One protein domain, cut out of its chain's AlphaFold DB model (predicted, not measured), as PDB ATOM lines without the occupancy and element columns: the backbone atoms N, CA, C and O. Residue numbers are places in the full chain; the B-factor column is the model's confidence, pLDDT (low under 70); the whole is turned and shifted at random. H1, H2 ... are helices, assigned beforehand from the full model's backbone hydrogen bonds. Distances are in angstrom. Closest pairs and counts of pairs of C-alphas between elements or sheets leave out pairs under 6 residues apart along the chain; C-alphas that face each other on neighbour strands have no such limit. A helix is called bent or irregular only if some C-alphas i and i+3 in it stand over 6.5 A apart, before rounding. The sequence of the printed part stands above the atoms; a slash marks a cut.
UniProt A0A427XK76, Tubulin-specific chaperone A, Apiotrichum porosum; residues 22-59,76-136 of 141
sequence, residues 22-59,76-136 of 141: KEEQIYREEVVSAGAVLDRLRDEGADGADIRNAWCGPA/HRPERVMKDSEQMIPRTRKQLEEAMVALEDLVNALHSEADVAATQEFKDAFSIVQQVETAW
ATOM      1  N   LYS A  22      21.017   2.536 -12.558       93.62
ATOM      2  CA  LYS A  22      19.711   2.933 -13.096       93.62
ATOM      3  C   LYS A  22      18.646   1.850 -12.908       93.62
ATOM      4  O   LYS A  22      17.496   2.176 -12.645       93.62
ATOM      5  N   GLU A  23      19.016   0.586 -13.064       93.75
ATOM      6  CA  GLU A  23      18.127  -0.557 -12.857       93.75
ATOM      7  C   GLU A  23      17.639  -0.629 -11.405       93.75
ATOM      8  O   GLU A  23      16.440  -0.751 -11.169       93.75
ATOM      9  N   GLU A  24      18.537  -0.450 -10.434       92.38
ATOM     10  CA  GLU A  24      18.168  -0.381  -9.020       92.38
ATOM     11  C   GLU A  24      17.206   0.782  -8.734       92.38
ATOM     12  O   GLU A  24      16.199   0.590  -8.050       92.38
ATOM     13  N   GLN A  25      17.480   1.973  -9.280       91.56
ATOM     14  CA  GLN A  25      16.600   3.136  -9.119       91.56
ATOM     15  C   GLN A  25      15.200   2.876  -9.687       91.56
ATOM     16  O   GLN A  25      14.212   3.173  -9.023       91.56
ATOM     17  N   ILE A  26      15.106   2.245 -10.862       90.50
ATOM     18  CA  ILE A  26      13.817   1.876 -11.465       90.50
ATOM     19  C   ILE A  26      13.033   0.948 -10.533       90.50
ATOM     20  O   ILE A  26      11.869   1.219 -10.251       90.50
ATOM     21  N   TYR A  27      13.656  -0.110 -10.003       91.00
ATOM     22  CA  TYR A  27      12.955  -1.023  -9.096       91.00
ATOM     23  C   TYR A  27      12.504  -0.336  -7.803       91.00
ATOM     24  O   TYR A  27      11.408  -0.606  -7.317       91.00
ATOM     25  N   ARG A  28      13.299   0.592  -7.259       90.94
ATOM     26  CA  ARG A  28      12.914   1.388  -6.081       90.94
ATOM     27  C   ARG A  28      11.732   2.315  -6.374       90.94
ATOM     28  O   ARG A  28      10.784   2.362  -5.591       90.94
ATOM     29  N   GLU A  29      11.752   3.017  -7.504       89.44
ATOM     30  CA  GLU A  29      10.644   3.873  -7.948       89.44
ATOM     31  C   GLU A  29       9.355   3.068  -8.185       89.44
ATOM     32  O   GLU A  29       8.261   3.524  -7.838       89.44
ATOM     33  N   GLU A  30       9.459   1.853  -8.726       88.62
ATOM     34  CA  GLU A  30       8.322   0.942  -8.900       88.62
ATOM     35  C   GLU A  30       7.699   0.531  -7.562       88.62
ATOM     36  O   GLU A  30       6.475   0.545  -7.431       88.62
ATOM     37  N   VAL A  31       8.516   0.236  -6.547       90.25
ATOM     38  CA  VAL A  31       8.028  -0.076  -5.193       90.25
ATOM     39  C   VAL A  31       7.293   1.120  -4.589       90.25
ATOM     40  O   VAL A  31       6.172   0.970  -4.101       90.25
ATOM     41  N   VAL A  32       7.878   2.320  -4.671       90.69
ATOM     42  CA  VAL A  32       7.268   3.549  -4.136       90.69
ATOM     43  C   VAL A  32       5.963   3.886  -4.857       90.69
ATOM     44  O   VAL A  32       4.955   4.181  -4.218       90.69
ATOM     45  N   SER A  33       5.955   3.837  -6.189       86.12
ATOM     46  CA  SER A  33       4.772   4.178  -6.986       86.12
ATOM     47  C   SER A  33       3.639   3.166  -6.809       86.12
ATOM     48  O   SER A  33       2.489   3.571  -6.640       86.12
ATOM     49  N   ALA A  34       3.943   1.864  -6.776       85.62
ATOM     50  CA  ALA A  34       2.959   0.825  -6.490       85.62
ATOM     51  C   ALA A  34       2.429   0.921  -5.049       85.62
ATOM     52  O   ALA A  34       1.226   0.765  -4.834       85.62
ATOM     53  N   GLY A  35       3.296   1.232  -4.080       88.31
ATOM     54  CA  GLY A  35       2.912   1.448  -2.684       88.31
ATOM     55  C   GLY A  35       1.987   2.639  -2.513       88.31
ATOM     56  O   GLY A  35       0.915   2.493  -1.939       88.31
ATOM     57  N   ALA A  36       2.312   3.769  -3.140       89.00
ATOM     58  CA  ALA A  36       1.461   4.953  -3.117       89.00
ATOM     59  C   ALA A  36       0.058   4.691  -3.690       89.00
ATOM     60  O   ALA A  36      -0.911   5.295  -3.236       89.00
ATOM     61  N   VAL A  37      -0.082   3.801  -4.680       85.94
ATOM     62  CA  VAL A  37      -1.403   3.382  -5.185       85.94
ATOM     63  C   VAL A  37      -2.154   2.561  -4.135       85.94
ATOM     64  O   VAL A  37      -3.336   2.810  -3.913       85.94
ATOM     65  N   LEU A  38      -1.489   1.608  -3.479       86.62
ATOM     66  CA  LEU A  38      -2.103   0.786  -2.431       86.62
ATOM     67  C   LEU A  38      -2.511   1.613  -1.211       86.62
ATOM     68  O   LEU A  38      -3.599   1.406  -0.681       86.62
ATOM     69  N   ASP A  39      -1.669   2.553  -0.791       89.06
ATOM     70  CA  ASP A  39      -1.941   3.420   0.353       89.06
ATOM     71  C   ASP A  39      -3.118   4.353   0.067       89.06
ATOM     72  O   ASP A  39      -4.037   4.431   0.874       89.06
ATOM     73  N   ARG A  40      -3.190   4.940  -1.136       88.38
ATOM     74  CA  ARG A  40      -4.365   5.726  -1.557       88.38
ATOM     75  C   ARG A  40      -5.658   4.916  -1.510       88.38
ATOM     76  O   ARG A  40      -6.658   5.408  -1.007       88.38
ATOM     77  N   LEU A  41      -5.641   3.674  -1.995       86.31
ATOM     78  CA  LEU A  41      -6.828   2.812  -1.962       86.31
ATOM     79  C   LEU A  41      -7.238   2.454  -0.528       86.31
ATOM     80  O   LEU A  41      -8.427   2.379  -0.227       86.31
ATOM     81  N   ARG A  42      -6.263   2.260   0.367       87.50
ATOM     82  CA  ARG A  42      -6.525   2.055   1.798       87.50
ATOM     83  C   ARG A  42      -7.138   3.302   2.437       87.50
ATOM     84  O   ARG A  42      -8.105   3.165   3.180       87.50
ATOM     85  N   ASP A  43      -6.620   4.485   2.116       90.88
ATOM     86  CA  ASP A  43      -7.113   5.769   2.629       90.88
ATOM     87  C   ASP A  43      -8.527   6.096   2.121       90.88
ATOM     88  O   ASP A  43      -9.346   6.648   2.856       90.88
ATOM     89  N   GLU A  44      -8.851   5.701   0.888       88.31
ATOM     90  CA  GLU A  44     -10.195   5.802   0.301       88.31
ATOM     91  C   GLU A  44     -11.195   4.793   0.901       88.31
ATOM     92  O   GLU A  44     -12.384   4.833   0.584       88.31
ATOM     93  N   GLY A  45     -10.739   3.903   1.791       89.44
ATOM     94  CA  GLY A  45     -11.576   2.890   2.432       89.44
ATOM     95  C   GLY A  45     -11.978   1.751   1.495       89.44
ATOM     96  O   GLY A  45     -12.988   1.091   1.749       89.44
ATOM     97  N   ALA A  46     -11.211   1.520   0.423       86.88
ATOM     98  CA  ALA A  46     -11.432   0.393  -0.474       86.88
ATOM     99  C   ALA A  46     -11.314  -0.929   0.296       86.88
ATOM    100  O   ALA A  46     -10.487  -1.087   1.202       86.88
ATOM    101  N   ASP A  47     -12.149  -1.898  -0.063       84.31
ATOM    102  CA  ASP A  47     -12.142  -3.188   0.605       84.31
ATOM    103  C   ASP A  47     -10.956  -4.059   0.136       84.31
ATOM    104  O   ASP A  47     -10.247  -3.782  -0.838       84.31
ATOM    105  N   GLY A  48     -10.703  -5.163   0.846       82.44
ATOM    106  CA  GLY A  48      -9.570  -6.034   0.523       82.44
ATOM    107  C   GLY A  48      -9.672  -6.696  -0.859       82.44
ATOM    108  O   GLY A  48      -8.665  -7.171  -1.388       82.44
ATOM    109  N   ALA A  49     -10.863  -6.791  -1.456       82.38
ATOM    110  CA  ALA A  49     -11.022  -7.296  -2.815       82.38
ATOM    111  C   ALA A  49     -10.621  -6.237  -3.852       82.38
ATOM    112  O   ALA A  49      -9.880  -6.566  -4.782       82.38
ATOM    113  N   ASP A  50     -11.031  -4.989  -3.652       78.75
ATOM    114  CA  ASP A  50     -10.724  -3.859  -4.524       78.75
ATOM    115  C   ASP A  50      -9.226  -3.537  -4.530       78.75
ATOM    116  O   ASP A  50      -8.639  -3.375  -5.600       78.75
ATOM    117  N   ILE A  51      -8.560  -3.577  -3.369       81.12
ATOM    118  CA  ILE A  51      -7.102  -3.372  -3.266       81.12
ATOM    119  C   ILE A  51      -6.330  -4.452  -4.042       81.12
ATOM    120  O   ILE A  51      -5.430  -4.146  -4.825       81.12
ATOM    121  N   ARG A  52      -6.710  -5.728  -3.889       79.88
ATOM    122  CA  ARG A  52      -6.049  -6.844  -4.593       79.88
ATOM    123  C   ARG A  52      -6.290  -6.813  -6.096       79.88
ATOM    124  O   ARG A  52      -5.442  -7.262  -6.864       79.88
ATOM    125  N   ASN A  53      -7.449  -6.325  -6.527       81.56
ATOM    126  CA  ASN A  53      -7.818  -6.238  -7.938       81.56
ATOM    127  C   ASN A  53      -7.468  -4.889  -8.570       81.56
ATOM    128  O   ASN A  53      -7.721  -4.701  -9.763       81.56
ATOM    129  N   ALA A  54      -6.866  -3.981  -7.803       77.50
ATOM    130  CA  ALA A  54      -6.396  -2.707  -8.297       77.50
ATOM    131  C   ALA A  54      -5.427  -2.897  -9.464       77.50
ATOM    132  O   ALA A  54      -4.633  -3.844  -9.524       77.50
ATOM    133  N   TRP A  55      -5.481  -1.961 -10.402       72.25
ATOM    134  CA  TRP A  55      -4.612  -1.956 -11.565       72.25
ATOM    135  C   TRP A  55      -3.698  -0.748 -11.483       72.25
ATOM    136  O   TRP A  55      -4.171   0.386 -11.492       72.25
ATOM    137  N   CYS A  56      -2.390  -0.990 -11.457       62.06
ATOM    138  CA  CYS A  56      -1.419   0.061 -11.702       62.06
ATOM    139  C   CYS A  56      -1.179   0.128 -13.216       62.06
ATOM    140  O   CYS A  56      -0.819  -0.867 -13.850       62.06
ATOM    141  N   GLY A  57      -1.448   1.288 -13.805       53.50
ATOM    142  CA  GLY A  57      -1.125   1.619 -15.189       53.50
ATOM    143  C   GLY A  57      -0.491   3.009 -15.238       53.50
ATOM    144  O   GLY A  57      -0.628   3.765 -14.273       53.50
ATOM    145  N   PRO A  58       0.208   3.369 -16.326       46.03
ATOM    146  CA  PRO A  58       0.855   4.669 -16.420       46.03
ATOM    147  C   PRO A  58      -0.171   5.792 -16.210       46.03
ATOM    148  O   PRO A  58      -1.266   5.775 -16.782       46.03
ATOM    149  N   ALA A  59       0.207   6.784 -15.396       40.78
ATOM    150  CA  ALA A  59      -0.609   7.935 -14.992       40.78
ATOM    151  C   ALA A  59      -1.085   8.835 -16.159       40.78
ATOM    152  O   ALA A  59      -1.719   9.862 -15.943       40.78
ATOM    153  N   HIS A  76      -0.575  -4.375 -14.529       72.56
ATOM    154  CA  HIS A  76      -0.105  -5.286 -13.483       72.56
ATOM    155  C   HIS A  76      -0.713  -4.890 -12.134       72.56
ATOM    156  O   HIS A  76      -0.993  -3.718 -11.874       72.56
ATOM    157  N   ARG A  77      -0.965  -5.889 -11.280       82.94
ATOM    158  CA  ARG A  77      -1.463  -5.644  -9.922       82.94
ATOM    159  C   ARG A  77      -0.375  -4.932  -9.112       82.94
ATOM    160  O   ARG A  77       0.733  -5.468  -9.083       82.94
ATOM    161  N   PRO A  78      -0.670  -3.810  -8.433       83.69
ATOM    162  CA  PRO A  78       0.329  -3.047  -7.690       83.69
ATOM    163  C   PRO A  78       1.019  -3.898  -6.619       83.69
ATOM    164  O   PRO A  78       2.236  -3.863  -6.532       83.69
ATOM    165  N   GLU A  79       0.291  -4.768  -5.909       85.50
ATOM    166  CA  GLU A  79       0.897  -5.711  -4.949       85.50
ATOM    167  C   GLU A  79       1.917  -6.660  -5.596       85.50
ATOM    168  O   GLU A  79       2.932  -6.995  -4.993       85.50
ATOM    169  N   ARG A  80       1.655  -7.113  -6.832       87.06
ATOM    170  CA  ARG A  80       2.593  -7.978  -7.561       87.06
ATOM    171  C   ARG A  80       3.801  -7.192  -8.039       87.06
ATOM    172  O   ARG A  80       4.903  -7.681  -7.872       87.06
ATOM    173  N   VAL A  81       3.586  -5.999  -8.596       87.00
ATOM    174  CA  VAL A  81       4.677  -5.118  -9.037       87.00
ATOM    175  C   VAL A  81       5.591  -4.799  -7.860       87.00
ATOM    176  O   VAL A  81       6.778  -5.064  -7.942       87.00
ATOM    177  N   MET A  82       5.027  -4.352  -6.736       85.94
ATOM    178  CA  MET A  82       5.775  -4.098  -5.506       85.94
ATOM    179  C   MET A  82       6.593  -5.323  -5.092       85.94
ATOM    180  O   MET A  82       7.807  -5.232  -4.962       85.94
ATOM    181  N   LYS A  83       5.954  -6.490  -4.955       88.94
ATOM    182  CA  LYS A  83       6.625  -7.709  -4.495       88.94
ATOM    183  C   LYS A  83       7.683  -8.238  -5.473       88.94
ATOM    184  O   LYS A  83       8.679  -8.819  -5.033       88.94
ATOM    185  N   ASP A  84       7.451  -8.112  -6.776       88.00
ATOM    186  CA  ASP A  84       8.385  -8.549  -7.815       88.00
ATOM    187  C   ASP A  84       9.602  -7.605  -7.844       88.00
ATOM    188  O   ASP A  84      10.737  -8.080  -7.814       88.00
ATOM    189  N   SER A  85       9.390  -6.285  -7.791       90.19
ATOM    190  CA  SER A  85      10.467  -5.286  -7.756       90.19
ATOM    191  C   SER A  85      11.253  -5.337  -6.434       90.19
ATOM    192  O   SER A  85      12.483  -5.321  -6.464       90.19
ATOM    193  N   GLU A  86      10.597  -5.534  -5.282       90.94
ATOM    194  CA  GLU A  86      11.253  -5.732  -3.974       90.94
ATOM    195  C   GLU A  86      12.221  -6.917  -3.969       90.94
ATOM    196  O   GLU A  86      13.304  -6.832  -3.396       90.94
ATOM    197  N   GLN A  87      11.863  -8.026  -4.620       91.69
ATOM    198  CA  GLN A  87      12.738  -9.199  -4.707       91.69
ATOM    199  C   GLN A  87      13.925  -8.986  -5.655       91.69
ATOM    200  O   GLN A  87      14.946  -9.665  -5.518       91.69
ATOM    201  N   MET A  88      13.816  -8.049  -6.600       92.25
ATOM    202  CA  MET A  88      14.894  -7.716  -7.530       92.25
ATOM    203  C   MET A  88      15.927  -6.770  -6.909       92.25
ATOM    204  O   MET A  88      17.120  -6.947  -7.162       92.25
ATOM    205  N   ILE A  89      15.511  -5.843  -6.035       91.38
ATOM    206  CA  ILE A  89      16.400  -4.840  -5.415       91.38
ATOM    207  C   ILE A  89      17.646  -5.471  -4.755       91.38
ATOM    208  O   ILE A  89      18.750  -5.044  -5.094       91.38
ATOM    209  N   PRO A  90      17.559  -6.506  -3.888       93.56
ATOM    210  CA  PRO A  90      18.742  -7.091  -3.250       93.56
ATOM    211  C   PRO A  90      19.723  -7.704  -4.250       93.56
ATOM    212  O   PRO A  90      20.939  -7.616  -4.075       93.56
ATOM    213  N   ARG A  91      19.203  -8.328  -5.313       94.00
ATOM    214  CA  ARG A  91      20.025  -8.941  -6.358       94.00
ATOM    215  C   ARG A  91      20.762  -7.870  -7.155       94.00
ATOM    216  O   ARG A  91      21.972  -7.989  -7.333       94.00
ATOM    217  N   THR A  92      20.045  -6.855  -7.627       93.69
ATOM    218  CA  THR A  92      20.623  -5.769  -8.426       93.69
ATOM    219  C   THR A  92      21.605  -4.948  -7.595       93.69
ATOM    220  O   THR A  92      22.692  -4.646  -8.080       93.69
ATOM    221  N   ARG A  93      21.298  -4.690  -6.317       92.75
ATOM    222  CA  ARG A  93      22.211  -4.027  -5.379       92.75
ATOM    223  C   ARG A  93      23.503  -4.815  -5.181       92.75
ATOM    224  O   ARG A  93      24.577  -4.248  -5.330       92.75
ATOM    225  N   LYS A  94      23.424  -6.128  -4.940       94.94
ATOM    226  CA  LYS A  94      24.626  -6.969  -4.822       94.94
ATOM    227  C   LYS A  94      25.481  -6.928  -6.095       94.94
ATOM    228  O   LYS A  94      26.699  -6.822  -6.023       94.94
ATOM    229  N   GLN A  95      24.847  -6.988  -7.266       95.88
ATOM    230  CA  GLN A  95      25.554  -6.871  -8.544       95.88
ATOM    231  C   GLN A  95      26.194  -5.488  -8.728       95.88
ATOM    232  O   GLN A  95      27.291  -5.393  -9.278       95.88
ATOM    233  N   LEU A  96      25.527  -4.423  -8.276       94.44
ATOM    234  CA  LEU A  96      26.070  -3.068  -8.290       94.44
ATOM    235  C   LEU A  96      27.277  -2.946  -7.355       94.44
ATOM    236  O   LEU A  96      28.286  -2.389  -7.773       94.44
ATOM    237  N   GLU A  97      27.206  -3.499  -6.144       93.88
ATOM    238  CA  GLU A  97      28.311  -3.533  -5.176       93.88
ATOM    239  C   GLU A  97      29.543  -4.240  -5.756       93.88
ATOM    240  O   GLU A  97      30.633  -3.670  -5.776       93.88
ATOM    241  N   GLU A  98      29.372  -5.432  -6.334       95.50
ATOM    242  CA  GLU A  98      30.461  -6.162  -6.998       95.50
ATOM    243  C   GLU A  98      31.059  -5.367  -8.178       95.50
ATOM    244  O   GLU A  98      32.278  -5.339  -8.373       95.50
ATOM    245  N   ALA A  99      30.215  -4.693  -8.967       96.00
ATOM    246  CA  ALA A  99      30.661  -3.875 -10.092       96.00
ATOM    247  C   ALA A  99      31.376  -2.585  -9.652       96.00
ATOM    248  O   ALA A  99      32.319  -2.167 -10.328       96.00
ATOM    249  N   MET A 100      30.939  -1.974  -8.546       94.75
ATOM    250  CA  MET A 100      31.543  -0.783  -7.945       94.75
ATOM    251  C   MET A 100      32.940  -1.093  -7.427       94.75
ATOM    252  O   MET A 100      33.882  -0.440  -7.864       94.75
ATOM    253  N   VAL A 101      33.097  -2.158  -6.632       94.81
ATOM    254  CA  VAL A 101      34.415  -2.615  -6.155       94.81
ATOM    255  C   VAL A 101      35.356  -2.846  -7.341       94.81
ATOM    256  O   VAL A 101      36.461  -2.317  -7.394       94.81
ATOM    257  N   ALA A 102      34.881  -3.545  -8.375       95.06
ATOM    258  CA  ALA A 102      35.691  -3.834  -9.554       95.06
ATOM    259  C   ALA A 102      36.034  -2.605 -10.422       95.06
ATOM    260  O   ALA A 102      36.913  -2.719 -11.291       95.06
ATOM    261  N   LEU A 103      35.306  -1.489 -10.288       93.88
ATOM    262  CA  LEU A 103      35.601  -0.209 -10.939       93.88
ATOM    263  C   LEU A 103      36.536   0.635 -10.070       93.88
ATOM    264  O   LEU A 103      37.499   1.180 -10.601       93.88
ATOM    265  N   GLU A 104      36.292   0.698  -8.763       93.69
ATOM    266  CA  GLU A 104      37.131   1.377  -7.774       93.69
ATOM    267  C   GLU A 104      38.544   0.806  -7.746       93.69
ATOM    268  O   GLU A 104      39.495   1.569  -7.861       93.69
ATOM    269  N   ASP A 105      38.702  -0.519  -7.704       93.19
ATOM    270  CA  ASP A 105      40.013  -1.176  -7.765       93.19
ATOM    271  C   ASP A 105      40.800  -0.750  -9.009       93.19
ATOM    272  O   ASP A 105      42.003  -0.494  -8.955       93.19
ATOM    273  N   LEU A 106      40.105  -0.633 -10.143       90.75
ATOM    274  CA  LEU A 106      40.717  -0.247 -11.406       90.75
ATOM    275  C   LEU A 106      41.052   1.250 -11.441       90.75
ATOM    276  O   LEU A 106      42.118   1.628 -11.917       90.75
ATOM    277  N   VAL A 107      40.176   2.108 -10.915       90.94
ATOM    278  CA  VAL A 107      40.440   3.547 -10.766       90.94
ATOM    279  C   VAL A 107      41.615   3.777  -9.814       90.94
ATOM    280  O   VAL A 107      42.499   4.569 -10.130       90.94
ATOM    281  N   ASN A 108      41.679   3.043  -8.703       90.12
ATOM    282  CA  ASN A 108      42.749   3.130  -7.716       90.12
ATOM    283  C   ASN A 108      44.089   2.640  -8.281       90.12
ATOM    284  O   ASN A 108      45.110   3.291  -8.090       90.12
ATOM    285  N   ALA A 109      44.105   1.546  -9.041       88.94
ATOM    286  CA  ALA A 109      45.327   1.090  -9.702       88.94
ATOM    287  C   ALA A 109      45.880   2.134 -10.692       88.94
ATOM    288  O   ALA A 109      47.092   2.298 -10.809       88.94
ATOM    289  N   LEU A 110      44.994   2.866 -11.375       87.00
ATOM    290  CA  LEU A 110      45.357   3.790 -12.452       87.00
ATOM    291  C   LEU A 110      45.492   5.252 -12.006       87.00
ATOM    292  O   LEU A 110      45.960   6.079 -12.787       87.00
ATOM    293  N   HIS A 111      45.128   5.601 -10.766       80.88
ATOM    294  CA  HIS A 111      45.144   6.995 -10.298       80.88
ATOM    295  C   HIS A 111      46.552   7.616 -10.314       80.88
ATOM    296  O   HIS A 111      46.695   8.838 -10.327       80.88
ATOM    297  N   SER A 112      47.596   6.784 -10.238       81.12
ATOM    298  CA  SER A 112      48.998   7.223 -10.209       81.12
ATOM    299  C   SER A 112      49.558   7.487 -11.611       81.12
ATOM    300  O   SER A 112      50.610   8.109 -11.754       81.12
ATOM    301  N   GLU A 113      48.860   7.041 -12.656       84.94
ATOM    302  CA  GLU A 113      49.281   7.201 -14.041       84.94
ATOM    303  C   GLU A 113      48.727   8.511 -14.618       84.94
ATOM    304  O   GLU A 113      47.565   8.600 -15.020       84.94
ATOM    305  N   ALA A 114      49.575   9.543 -14.698       82.19
ATOM    306  CA  ALA A 114      49.189  10.869 -15.199       82.19
ATOM    307  C   ALA A 114      48.592  10.833 -16.623       82.19
ATOM    308  O   ALA A 114      47.680  11.601 -16.936       82.19
ATOM    309  N   ASP A 115      49.063   9.903 -17.459       83.38
ATOM    310  CA  ASP A 115      48.551   9.676 -18.813       83.38
ATOM    311  C   ASP A 115      47.089   9.204 -18.821       83.38
ATOM    312  O   ASP A 115      46.334   9.581 -19.716       83.38
ATOM    313  N   VAL A 116      46.683   8.387 -17.843       82.75
ATOM    314  CA  VAL A 116      45.322   7.838 -17.740       82.75
ATOM    315  C   VAL A 116      44.408   8.812 -17.003       82.75
ATOM    316  O   VAL A 116      43.282   9.042 -17.444       82.75
ATOM    317  N   ALA A 117      44.897   9.460 -15.944       82.81
ATOM    318  CA  ALA A 117      44.128  10.419 -15.148       82.81
ATOM    319  C   ALA A 117      43.656  11.644 -15.957       82.81
ATOM    320  O   ALA A 117      42.611  12.233 -15.668       82.81
ATOM    321  N   ALA A 118      44.396  12.024 -17.004       86.94
ATOM    322  CA  ALA A 118      44.004  13.110 -17.898       86.94
ATOM    323  C   ALA A 118      42.842  12.740 -18.844       86.94
ATOM    324  O   ALA A 118      42.176  13.644 -19.365       86.94
ATOM    325  N   THR A 119      42.588  11.444 -19.064       90.94
ATOM    326  CA  THR A 119      41.599  10.964 -20.042       90.94
ATOM    327  C   THR A 119      40.159  11.197 -19.590       90.94
ATOM    328  O   THR A 119      39.859  11.320 -18.400       90.94
ATOM    329  N   GLN A 120      39.241  11.278 -20.557       90.50
ATOM    330  CA  GLN A 120      37.821  11.478 -20.263       90.50
ATOM    331  C   GLN A 120      37.210  10.227 -19.624       90.50
ATOM    332  O   GLN A 120      36.370  10.335 -18.737       90.50
ATOM    333  N   GLU A 121      37.672   9.046 -20.028       90.94
ATOM    334  CA  GLU A 121      37.224   7.750 -19.529       90.94
ATOM    335  C   GLU A 121      37.446   7.620 -18.020       90.94
ATOM    336  O   GLU A 121      36.568   7.131 -17.310       90.94
ATOM    337  N   PHE A 122      38.591   8.100 -17.525       91.94
ATOM    338  CA  PHE A 122      38.890   8.119 -16.096       91.94
ATOM    339  C   PHE A 122      37.987   9.098 -15.334       91.94
ATOM    340  O   PHE A 122      37.420   8.744 -14.302       91.94
ATOM    341  N   LYS A 123      37.786  10.312 -15.864       91.62
ATOM    342  CA  LYS A 123      36.896  11.319 -15.255       91.62
ATOM    343  C   LYS A 123      35.446  10.841 -15.190       91.62
ATOM    344  O   LYS A 123      34.775  11.051 -14.183       91.62
ATOM    345  N   ASP A 124      34.975  10.172 -16.240       92.88
ATOM    346  CA  ASP A 124      33.637   9.587 -16.297       92.88
ATOM    347  C   ASP A 124      33.473   8.457 -15.274       92.88
ATOM    348  O   ASP A 124      32.451   8.399 -14.589       92.88
ATOM    349  N   ALA A 125      34.472   7.573 -15.158       93.56
ATOM    350  CA  ALA A 125      34.492   6.504 -14.164       93.56
ATOM    351  C   ALA A 125      34.441   7.070 -12.739       93.56
ATOM    352  O   ALA A 125      33.584   6.678 -11.951       93.56
ATOM    353  N   PHE A 126      35.297   8.053 -12.444       91.94
ATOM    354  CA  PHE A 126      35.362   8.708 -11.139       91.94
ATOM    355  C   PHE A 126      34.052   9.420 -10.782       91.94
ATOM    356  O   PHE A 126      33.542   9.279  -9.673       91.94
ATOM    357  N   SER A 127      33.460  10.141 -11.741       94.50
ATOM    358  CA  SER A 127      32.170  10.814 -11.554       94.50
ATOM    359  C   SER A 127      31.055   9.828 -11.201       94.50
ATOM    360  O   SER A 127      30.243  10.110 -10.324       94.50
ATOM    361  N   ILE A 128      31.026   8.651 -11.835       94.12
ATOM    362  CA  ILE A 128      30.021   7.628 -11.528       94.12
ATOM    363  C   ILE A 128      30.227   6.999 -10.162       94.12
ATOM    364  O   ILE A 128      29.246   6.856  -9.436       94.12
ATOM    365  N   VAL A 129      31.465   6.679  -9.788       93.12
ATOM    366  CA  VAL A 129      31.760   6.167  -8.443       93.12
ATOM    367  C   VAL A 129      31.263   7.162  -7.388       93.12
ATOM    368  O   VAL A 129      30.492   6.795  -6.505       93.12
ATOM    369  N   GLN A 130      31.578   8.450  -7.552       92.81
ATOM    370  CA  GLN A 130      31.118   9.500  -6.640       92.81
ATOM    371  C   GLN A 130      29.590   9.666  -6.617       92.81
ATOM    372  O   GLN A 130      29.018   9.888  -5.549       92.81
ATOM    373  N   GLN A 131      28.908   9.545  -7.761       92.62
ATOM    374  CA  GLN A 131      27.442   9.593  -7.820       92.62
ATOM    375  C   GLN A 131      26.802   8.443  -7.035       92.62
ATOM    376  O   GLN A 131      25.888   8.687  -6.248       92.62
ATOM    377  N   VAL A 132      27.296   7.215  -7.219       92.31
ATOM    378  CA  VAL A 132      26.778   6.030  -6.519       92.31
ATOM    379  C   VAL A 132      27.091   6.108  -5.024       92.31
ATOM    380  O   VAL A 132      26.193   5.912  -4.209       92.31
ATOM    381  N   GLU A 133      28.311   6.494  -4.643       91.06
ATOM    382  CA  GLU A 133      28.674   6.708  -3.236       91.06
ATOM    383  C   GLU A 133      27.800   7.770  -2.561       91.06
ATOM    384  O   GLU A 133      27.385   7.601  -1.417       91.06
ATOM    385  N   THR A 134      27.537   8.887  -3.245       91.06
ATOM    386  CA  THR A 134      26.701   9.965  -2.702       91.06
ATOM    387  C   THR A 134      25.266   9.485  -2.512       91.06
ATOM    388  O   THR A 134      24.661   9.774  -1.480       91.06
ATOM    389  N   ALA A 135      24.738   8.712  -3.467       88.06
ATOM    390  CA  ALA A 135      23.426   8.093  -3.344       88.06
ATOM    391  C   ALA A 135      23.369   7.133  -2.142       88.06
ATOM    392  O   ALA A 135      22.459   7.241  -1.327       88.06
ATOM    393  N   TRP A 136      24.371   6.267  -1.960       85.69
ATOM    394  CA  TRP A 136      24.425   5.331  -0.831       85.69
ATOM    395  C   TRP A 136      24.608   6.010   0.527       85.69
ATOM    396  O   TRP A 136      23.954   5.622   1.491       85.69
TER     397      TRP A 136
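Overview. This is residues 22 to 59 and 76 to 136 of the 141 residues of the protein "Tubulin-specific chaperone A" of Apiotrichum porosum (UniProt A0A427XK76). What shape? Helix H3, bent, runs along a rod, H1 beside one arm, H5 beside the other, H2 and H4 at opposite ends. Class? It is all helix and extended, 99 residues printed, radius of gyration of the C-alphas 20.1 A, spans 65 by 22 by 18 A.

Arrangement. What bends? H3, one helix by its hydrogen bonds, is bent into arms H3a, residues 78 to 87, and H3b, 90 to 110; C-alphas 87 and 90 are 6.5 A apart. In H3b 16 of 17 O i to N i+4 pairs are within hydrogen-bond range. Contacts? H1, residues 22 to 43, touches H3a, closest C-alphas Val 31 and Met 82, 4.6 A. H5, 120 to 136, touches H3b with 122 to 129 alone, closest C-alphas Met 100 and Val 129, 7.0 A.

Along the chain. Start? C-alpha 22 is at (19.711, 2.933, -13.096). End? C-alpha 136 is at (24.425, 5.331, -0.831).

Size, cuts and confidence. Any cut? Residues 60 to 75 are cut out, 13.3 A between C-alphas 59 and 76. Low pLDDT? Residues 56 to 59 are under 70.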